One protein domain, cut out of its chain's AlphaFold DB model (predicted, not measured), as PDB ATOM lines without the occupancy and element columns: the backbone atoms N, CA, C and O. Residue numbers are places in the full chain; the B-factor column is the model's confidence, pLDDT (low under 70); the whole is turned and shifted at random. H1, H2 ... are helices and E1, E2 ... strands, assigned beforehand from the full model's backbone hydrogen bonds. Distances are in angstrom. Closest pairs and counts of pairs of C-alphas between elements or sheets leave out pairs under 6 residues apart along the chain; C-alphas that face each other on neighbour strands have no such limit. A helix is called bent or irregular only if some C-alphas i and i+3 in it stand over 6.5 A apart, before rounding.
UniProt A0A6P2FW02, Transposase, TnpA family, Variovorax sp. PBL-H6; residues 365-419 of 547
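What this domain is: This is residues 365 to 419 of the 547 residues of the protein "Transposase, TnpA family" of Variovorax sp. PBL-H6 (UniProt A0A6P2FW02). A small hairpin of two antiparallel strands, E1 and E2, sits at one end of a long helix, H2, and a shorter helix, H1, lies beyond its other end. The 55 printed residues run H1, H2, E1, E2, mostly helix by class. The whole is an extended rod, 53 by 19 by 14 A, with a radius of gyration of the C-alphas of 18.6 A.

How they stand to each other: E1, residues 410 to 412, and E2, residues 416 to 418, form a hairpin at 160 degrees; N 411 and O 417 are 2.9 A apart, within hydrogen-bond range. H2, residues 383 to 406, comes closest to E1 at the C-alphas of Ala 404 and Leu 410, 5.5 A; H2 and E2 are near each other, with 5 pairs of C-alphas within 10 A. H1, residues 365 to 377, is apart from H2, E1 and E2. O i to N i+4 pairs within range number 7 of 9 in H1 and 18 of 20 in H2.

Where its parts are: H2 spans 33.5 A from C-alpha 383 at (207.277, 273.007, 228.428), with a kink of 33 degrees near residue 390; it is only just irregular, C-alphas 386 and 389 being 6.7 A apart. H1, 17.3 A, begins at (221.317, 267.094, 239.580) and is irregular, C-alphas 368 and 371 being 7.8 A apart. E1 spans 6.8 A and E2 6.4 A.

The domain as a whole: The printed part has no cut, and its three links are tight. Residues 383 to 400 of H2 stand free. Only residue 419 has a pLDDT under 70.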
ATOM      1  N   ARG A 365     220.548 266.091 240.314       82.94
ATOM      2  CA  ARG A 365     221.317 267.094 239.580       82.94
ATOM      3  C   ARG A 365     220.420 267.944 238.688       82.94
ATOM      4  O   ARG A 365     220.625 269.156 238.582       82.94
ATOM      5  N   TRP A 366     219.430 267.333 238.047       88.50
ATOM      6  CA  TRP A 366     218.479 268.051 237.214       88.50
ATOM      7  C   TRP A 366     217.650 269.036 238.037       88.50
ATOM      8  O   TRP A 366     217.521 270.197 237.643       88.50
ATOM      9  N   GLN A 367     217.167 268.630 239.213       87.31
ATOM     10  CA  GLN A 367     216.437 269.531 240.108       87.31
ATOM     11  C   GLN A 367     217.295 270.731 240.535       87.31
ATOM     12  O   GLN A 367     216.817 271.869 240.503       87.31
ATOM     13  N   ALA A 368     218.576 270.511 240.844       87.00
ATOM     14  CA  ALA A 368     219.491 271.577 241.249       87.00
ATOM     15  C   ALA A 368     219.875 272.536 240.101       87.00
ATOM     16  O   ALA A 368     219.960 273.749 240.303       87.00
ATOM     17  N   GLU A 369     220.120 272.020 238.891       85.75
ATOM     18  CA  GLU A 369     220.720 272.799 237.798       85.75
ATOM     19  C   GLU A 369     219.742 273.238 236.690       85.75
ATOM     20  O   GLU A 369     220.095 274.104 235.882       85.75
ATOM     21  N   SER A 370     218.524 272.686 236.622       85.62
ATOM     22  CA  SER A 370     217.580 272.889 235.502       85.62
ATOM     23  C   SER A 370     217.372 274.361 235.127       85.62
ATOM     24  O   SER A 370     217.502 274.732 233.959       85.62
ATOM     25  N   LYS A 371     217.129 275.236 236.111       85.44
ATOM     26  CA  LYS A 371     216.927 276.683 235.897       85.44
ATOM     27  C   LYS A 371     218.118 277.344 235.195       85.44
ATOM     28  O   LYS A 371     217.925 278.170 234.304       85.44
ATOM     29  N   LYS A 372     219.347 276.963 235.567       82.44
ATOM     30  CA  LYS A 372     220.587 277.474 234.957       82.44
ATOM     31  C   LYS A 372     220.701 277.021 233.500       82.44
ATOM     32  O   LYS A 372     221.085 277.818 232.644       82.44
ATOM     33  N   HIS A 373     220.348 275.767 233.210       82.81
ATOM     34  CA  HIS A 373     220.383 275.222 231.848       82.81
ATOM     35  C   HIS A 373     219.343 275.878 230.935       82.81
ATOM     36  O   HIS A 373     219.701 276.297 229.834       82.81
ATOM     37  N   TYR A 374     218.107 276.074 231.408       84.00
ATOM     38  CA  TYR A 374     217.072 276.798 230.657       84.00
ATOM     39  C   TYR A 374     217.489 278.235 230.328       84.00
ATOM     40  O   TYR A 374     217.429 278.640 229.166       84.00
ATOM     41  N   ALA A 375     218.001 278.979 231.316       79.31
ATOM     42  CA  ALA A 375     218.483 280.344 231.107       79.31
ATOM     43  C   ALA A 375     219.617 280.407 230.068       79.31
ATOM     44  O   ALA A 375     219.630 281.286 229.209       79.31
ATOM     45  N   ARG A 376     220.549 279.444 230.097       74.06
ATOM     46  CA  ARG A 376     221.669 279.379 229.145       74.06
ATOM     47  C   ARG A 376     221.213 279.105 227.712       74.06
ATOM     48  O   ARG A 376     221.783 279.672 226.783       74.06
ATOM     49  N   LEU A 377     220.213 278.242 227.537       79.94
ATOM     50  CA  LEU A 377     219.644 277.900 226.228       79.94
ATOM     51  C   LEU A 377     218.613 278.924 225.738       79.94
ATOM     52  O   LEU A 377     218.103 278.779 224.634       79.94
ATOM     53  N   SER A 378     218.320 279.962 226.531       80.94
ATOM     54  CA  SER A 378     217.237 280.917 226.256       80.94
ATOM     55  C   SER A 378     215.881 280.219 226.066       80.94
ATOM     56  O   SER A 378     215.058 280.645 225.260       80.94
ATOM     57  N   LEU A 379     215.657 279.126 226.807       85.06
ATOM     58  CA  LEU A 379     214.431 278.330 226.757       85.06
ATOM     59  C   LEU A 379     213.502 278.674 227.935       85.06
ATOM     60  O   LEU A 379     213.987 278.921 229.044       85.06
ATOM     61  N   PRO A 380     212.168 278.648 227.743       87.31
ATOM     62  CA  PRO A 380     211.215 278.763 228.843       87.31
ATOM     63  C   PRO A 380     211.343 277.596 229.831       87.31
ATOM     64  O   PRO A 380     211.562 276.457 229.430       87.31
ATOM     65  N   SER A 381     211.119 277.856 231.121       85.31
ATOM     66  CA  SER A 381     211.141 276.817 232.164       85.31
ATOM     67  C   SER A 381     209.944 275.861 232.117       85.31
ATOM     68  O   SER A 381     210.014 274.757 232.650       85.31
ATOM     69  N   LYS A 382     208.833 276.281 231.499       87.25
ATOM     70  CA  LYS A 382     207.620 275.474 231.330       87.25
ATOM     71  C   LYS A 382     207.530 274.971 229.895       87.25
ATOM     72  O   LYS A 382     207.451 275.774 228.964       87.25
ATOM     73  N   ALA A 383     207.436 273.650 229.733       86.88
ATOM     74  CA  ALA A 383     207.277 273.007 228.428       86.88
ATOM     75  C   ALA A 383     206.073 273.562 227.647       86.88
ATOM     76  O   ALA A 383     206.193 273.833 226.459       86.88
ATOM     77  N   ALA A 384     204.947 273.834 228.319       90.44
ATOM     78  CA  ALA A 384     203.750 274.398 227.688       90.44
ATOM     79  C   ALA A 384     204.010 275.737 226.968       90.44
ATOM     80  O   ALA A 384     203.484 275.965 225.882       90.44
ATOM     81  N   THR A 385     204.856 276.608 227.530       90.31
ATOM     82  CA  THR A 385     205.206 277.898 226.912       90.31
ATOM     83  C   THR A 385     206.034 277.708 225.643       90.31
ATOM     84  O   THR A 385     205.823 278.421 224.668       90.31
ATOM     85  N   PHE A 386     206.951 276.735 225.645       88.19
ATOM     86  CA  PHE A 386     207.752 276.381 224.471       88.19
ATOM     87  C   PHE A 386     206.916 275.681 223.389       88.19
ATOM     88  O   PHE A 386     207.074 275.961 222.204       88.19
ATOM     89  N   LEU A 387     205.999 274.800 223.797       92.75
ATOM     90  CA  LEU A 387     205.154 274.031 222.887       92.75
ATOM     91  C   LEU A 387     204.059 274.874 222.236       92.75
ATOM     92  O   LEU A 387     203.705 274.590 221.102       92.75
ATOM     93  N   LYS A 388     203.540 275.916 222.897       93.06
ATOM     94  CA  LYS A 388     202.455 276.758 222.363       93.06
ATOM     95  C   LYS A 388     202.684 277.238 220.912       93.06
ATOM     96  O   LYS A 388     201.801 276.994 220.091       93.06
ATOM     97  N   PRO A 389     203.819 277.870 220.547       91.38
ATOM     98  CA  PRO A 389     204.064 278.277 219.159       91.38
ATOM     99  C   PRO A 389     204.259 277.091 218.201       91.38
ATOM    100  O   PRO A 389     203.848 277.170 217.046       91.38
ATOM    101  N   LEU A 390     204.854 275.983 218.662       90.62
ATOM    102  CA  LEU A 390     205.044 274.781 217.840       90.62
ATOM    103  C   LEU A 390     203.711 274.098 217.531       90.62
ATOM    104  O   LEU A 390     203.459 273.758 216.381       90.62
ATOM    105  N   LEU A 391     202.845 273.957 218.535       93.38
ATOM    106  CA  LEU A 391     201.498 273.421 218.383       93.38
ATOM    107  C   LEU A 391     200.670 274.301 217.455       93.38
ATOM    108  O   LEU A 391     200.073 273.768 216.535       93.38
ATOM    109  N   ALA A 392     200.712 275.629 217.608       93.50
ATOM    110  CA  ALA A 392     200.026 276.535 216.687       93.50
ATOM    111  C   ALA A 392     200.476 276.333 215.228       93.50
ATOM    112  O   ALA A 392     199.645 276.300 214.325       93.50
ATOM    113  N   ARG A 393     201.782 276.134 214.995       90.69
ATOM    114  CA  ARG A 393     202.326 275.836 213.662       90.69
ATOM    115  C   ARG A 393     201.899 274.459 213.145       90.69
ATOM    116  O   ARG A 393     201.609 274.336 211.959       90.69
ATOM    117  N   VAL A 394     201.863 273.436 214.000       93.50
ATOM    118  CA  VAL A 394     201.387 272.093 213.626       93.50
ATOM    119  C   VAL A 394     199.900 272.130 213.293       93.50
ATOM    120  O   VAL A 394     199.522 271.622 212.248       93.50
ATOM    121  N   THR A 395     199.075 272.777 214.120       94.38
ATOM    122  CA  THR A 395     197.640 272.956 213.865       94.38
ATOM    123  C   THR A 395     197.412 273.678 212.543       94.38
ATOM    124  O   THR A 395     196.716 273.145 211.691       94.38
ATOM    125  N   ALA A 396     198.096 274.801 212.304       93.00
ATOM    126  CA  ALA A 396     198.012 275.508 211.027       93.00
ATOM    127  C   ALA A 396     198.444 274.633 209.833       93.00
ATOM    128  O   ALA A 396     197.831 274.691 208.770       93.00
ATOM    129  N   GLY A 397     199.477 273.799 210.001       88.69
ATOM    130  CA  GLY A 397     199.913 272.845 208.981       88.69
ATOM    131  C   GLY A 397     198.881 271.746 208.708       88.69
ATOM    132  O   GLY A 397     198.605 271.447 207.551       88.69
ATOM    133  N   VAL A 398     198.276 271.178 209.753       90.50
ATOM    134  CA  VAL A 398     197.207 270.172 209.634       90.50
ATOM    135  C   VAL A 398     195.967 270.775 208.974       90.50
ATOM    136  O   VAL A 398     195.401 270.156 208.077       90.50
ATOM    137  N   ASP A 399     195.585 271.997 209.347       91.88
ATOM    138  CA  ASP A 399     194.464 272.713 208.734       91.88
ATOM    139  C   ASP A 399     194.716 272.984 207.246       91.88
ATOM    140  O   ASP A 399     193.815 272.804 206.422       91.88
ATOM    141  N   ALA A 400     195.952 273.346 206.881       88.00
ATOM    142  CA  ALA A 400     196.362 273.519 205.492       88.00
ATOM    143  C   ALA A 400     196.302 272.200 204.702       88.00
ATOM    144  O   ALA A 400     195.768 272.181 203.594       88.00
ATOM    145  N   VAL A 401     196.774 271.085 205.278       86.94
ATOM    146  CA  VAL A 401     196.665 269.747 204.665       86.94
ATOM    147  C   VAL A 401     195.201 269.349 204.493       86.94
ATOM    148  O   VAL A 401     194.811 268.884 203.426       86.94
ATOM    149  N   ALA A 402     194.359 269.586 205.500       87.06
ATOM    150  CA  ALA A 402     192.932 269.300 205.424       87.06
ATOM    151  C   ALA A 402     192.226 270.153 204.353       87.06
ATOM    152  O   ALA A 402     191.342 269.662 203.652       87.06
ATOM    153  N   ALA A 403     192.614 271.422 204.196       87.88
ATOM    154  CA  ALA A 403     192.114 272.285 203.128       87.88
ATOM    155  C   ALA A 403     192.582 271.823 201.734       87.88
ATOM    156  O   ALA A 403     191.777 271.786 200.800       87.88
ATOM    157  N   ALA A 404     193.847 271.413 201.596       84.88
ATOM    158  CA  ALA A 404     194.397 270.850 200.361       84.88
ATOM    159  C   ALA A 404     193.719 269.522 199.976       84.88
ATOM    160  O   ALA A 404     193.425 269.289 198.805       84.88
ATOM    161  N   ALA A 405     193.391 268.687 200.965       84.56
ATOM    162  CA  ALA A 405     192.648 267.451 200.753       84.56
ATOM    163  C   ALA A 405     191.208 267.710 200.286       84.56
ATOM    164  O   ALA A 405     190.754 267.127 199.305       84.56
ATOM    165  N   ARG A 406     190.497 268.645 200.937       85.75
ATOM    166  CA  ARG A 406     189.127 269.032 200.539       85.75
ATOM    167  C   ARG A 406     189.050 269.656 199.146       85.75
ATOM    168  O   ARG A 406     188.035 269.504 198.479       85.75
ATOM    169  N   SER A 407     190.094 270.364 198.724       84.38
ATOM    170  CA  SER A 407     190.182 270.968 197.387       84.38
ATOM    171  C   SER A 407     190.660 269.994 196.303       84.38
ATOM    172  O   SER A 407     190.704 270.374 195.138       84.38
ATOM    173  N   GLY A 408     191.002 268.750 196.658       79.62
ATOM    174  CA  GLY A 408     191.458 267.726 195.713       79.62
ATOM    175  C   GLY A 408     192.906 267.884 195.240       79.62
ATOM    176  O   GLY A 408     193.346 267.127 194.380       79.62
ATOM    177  N   VAL A 409     193.662 268.834 195.804       77.12
ATOM    178  CA  VAL A 409     195.085 269.070 195.489       77.12
ATOM    179  C   VAL A 409     195.978 267.963 196.065       77.12
ATOM    180  O   VAL A 409     197.044 267.665 195.529       77.12
ATOM    181  N   LEU A 410     195.538 267.339 197.158       77.81
ATOM    182  CA  LEU A 410     196.251 266.289 197.878       77.81
ATOM    183  C   LEU A 410     195.280 265.158 198.237       77.81
ATOM    184  O   LEU A 410     194.126 265.410 198.575       77.81
ATOM    185  N   ARG A 411     195.731 263.904 198.170       78.62
ATOM    186  CA  ARG A 411     194.948 262.726 198.562       78.62
ATOM    187  C   ARG A 411     195.583 262.084 199.794       78.62
ATOM    188  O   ARG A 411     196.798 261.961 199.872       78.62
ATOM    189  N   VAL A 412     194.757 261.700 200.763       78.19
ATOM    190  CA  VAL A 412     195.199 261.049 202.006       78.19
ATOM    191  C   VAL A 412     194.470 259.717 202.136       78.19
ATOM    192  O   VAL A 412     193.239 259.711 202.168       78.19
ATOM    193  N   ASP A 413     195.214 258.617 202.195       80.56
ATOM    194  CA  ASP A 413     194.736 257.287 202.597       80.56
ATOM    195  C   ASP A 413     195.644 256.719 203.713       80.56
ATOM    196  O   ASP A 413     195.775 257.380 204.743       80.56
ATOM    197  N   ASP A 414     196.259 255.540 203.546       76.38
ATOM    198  CA  ASP A 414     197.305 255.040 204.456       76.38
ATOM    199  C   ASP A 414     198.632 255.806 204.266       76.38
ATOM    200  O   ASP A 414     199.495 255.796 205.151       76.38
ATOM    201  N   GLU A 415     198.781 256.516 203.142       72.81
ATOM    202  CA  GLU A 415     199.898 257.407 202.838       72.81
ATOM    203  C   GLU A 415     199.412 258.800 202.376       72.81
ATOM    204  O   GLU A 415     198.228 259.061 202.138       72.81
ATOM    205  N   LEU A 416     200.347 259.754 202.297       74.00
ATOM    206  CA  LEU A 416     200.085 261.107 201.808       74.00
ATOM    207  C   LEU A 416     200.461 261.188 200.323       74.00
ATOM    208  O   LEU A 416     201.637 261.301 199.973       74.00
ATOM    209  N   HIS A 417     199.458 261.156 199.453       73.94
ATOM    210  CA  HIS A 417     199.626 261.228 198.008       73.94
ATOM    211  C   HIS A 417     199.519 262.678 197.532       73.94
ATOM    212  O   HIS A 417     198.434 263.244 197.377       73.94
ATOM    213  N   LEU A 418     200.674 263.287 197.279       70.38
ATOM    214  CA  LEU A 418     200.761 264.484 196.452       70.38
ATOM    215  C   LEU A 418     200.635 264.036 194.995       70.38
ATOM    216  O   LEU A 418     201.383 263.155 194.566       70.38
ATOM    217  N   SER A 419     199.708 264.623 194.236       64.12
ATOM    218  CA  SER A 419     199.747 264.484 192.779       64.12
ATOM    219  C   SER A 419     201.147 264.902 192.326       64.12
ATOM    220  O   SER A 419     201.582 265.992 192.719       64.12
TER     221      SER A 419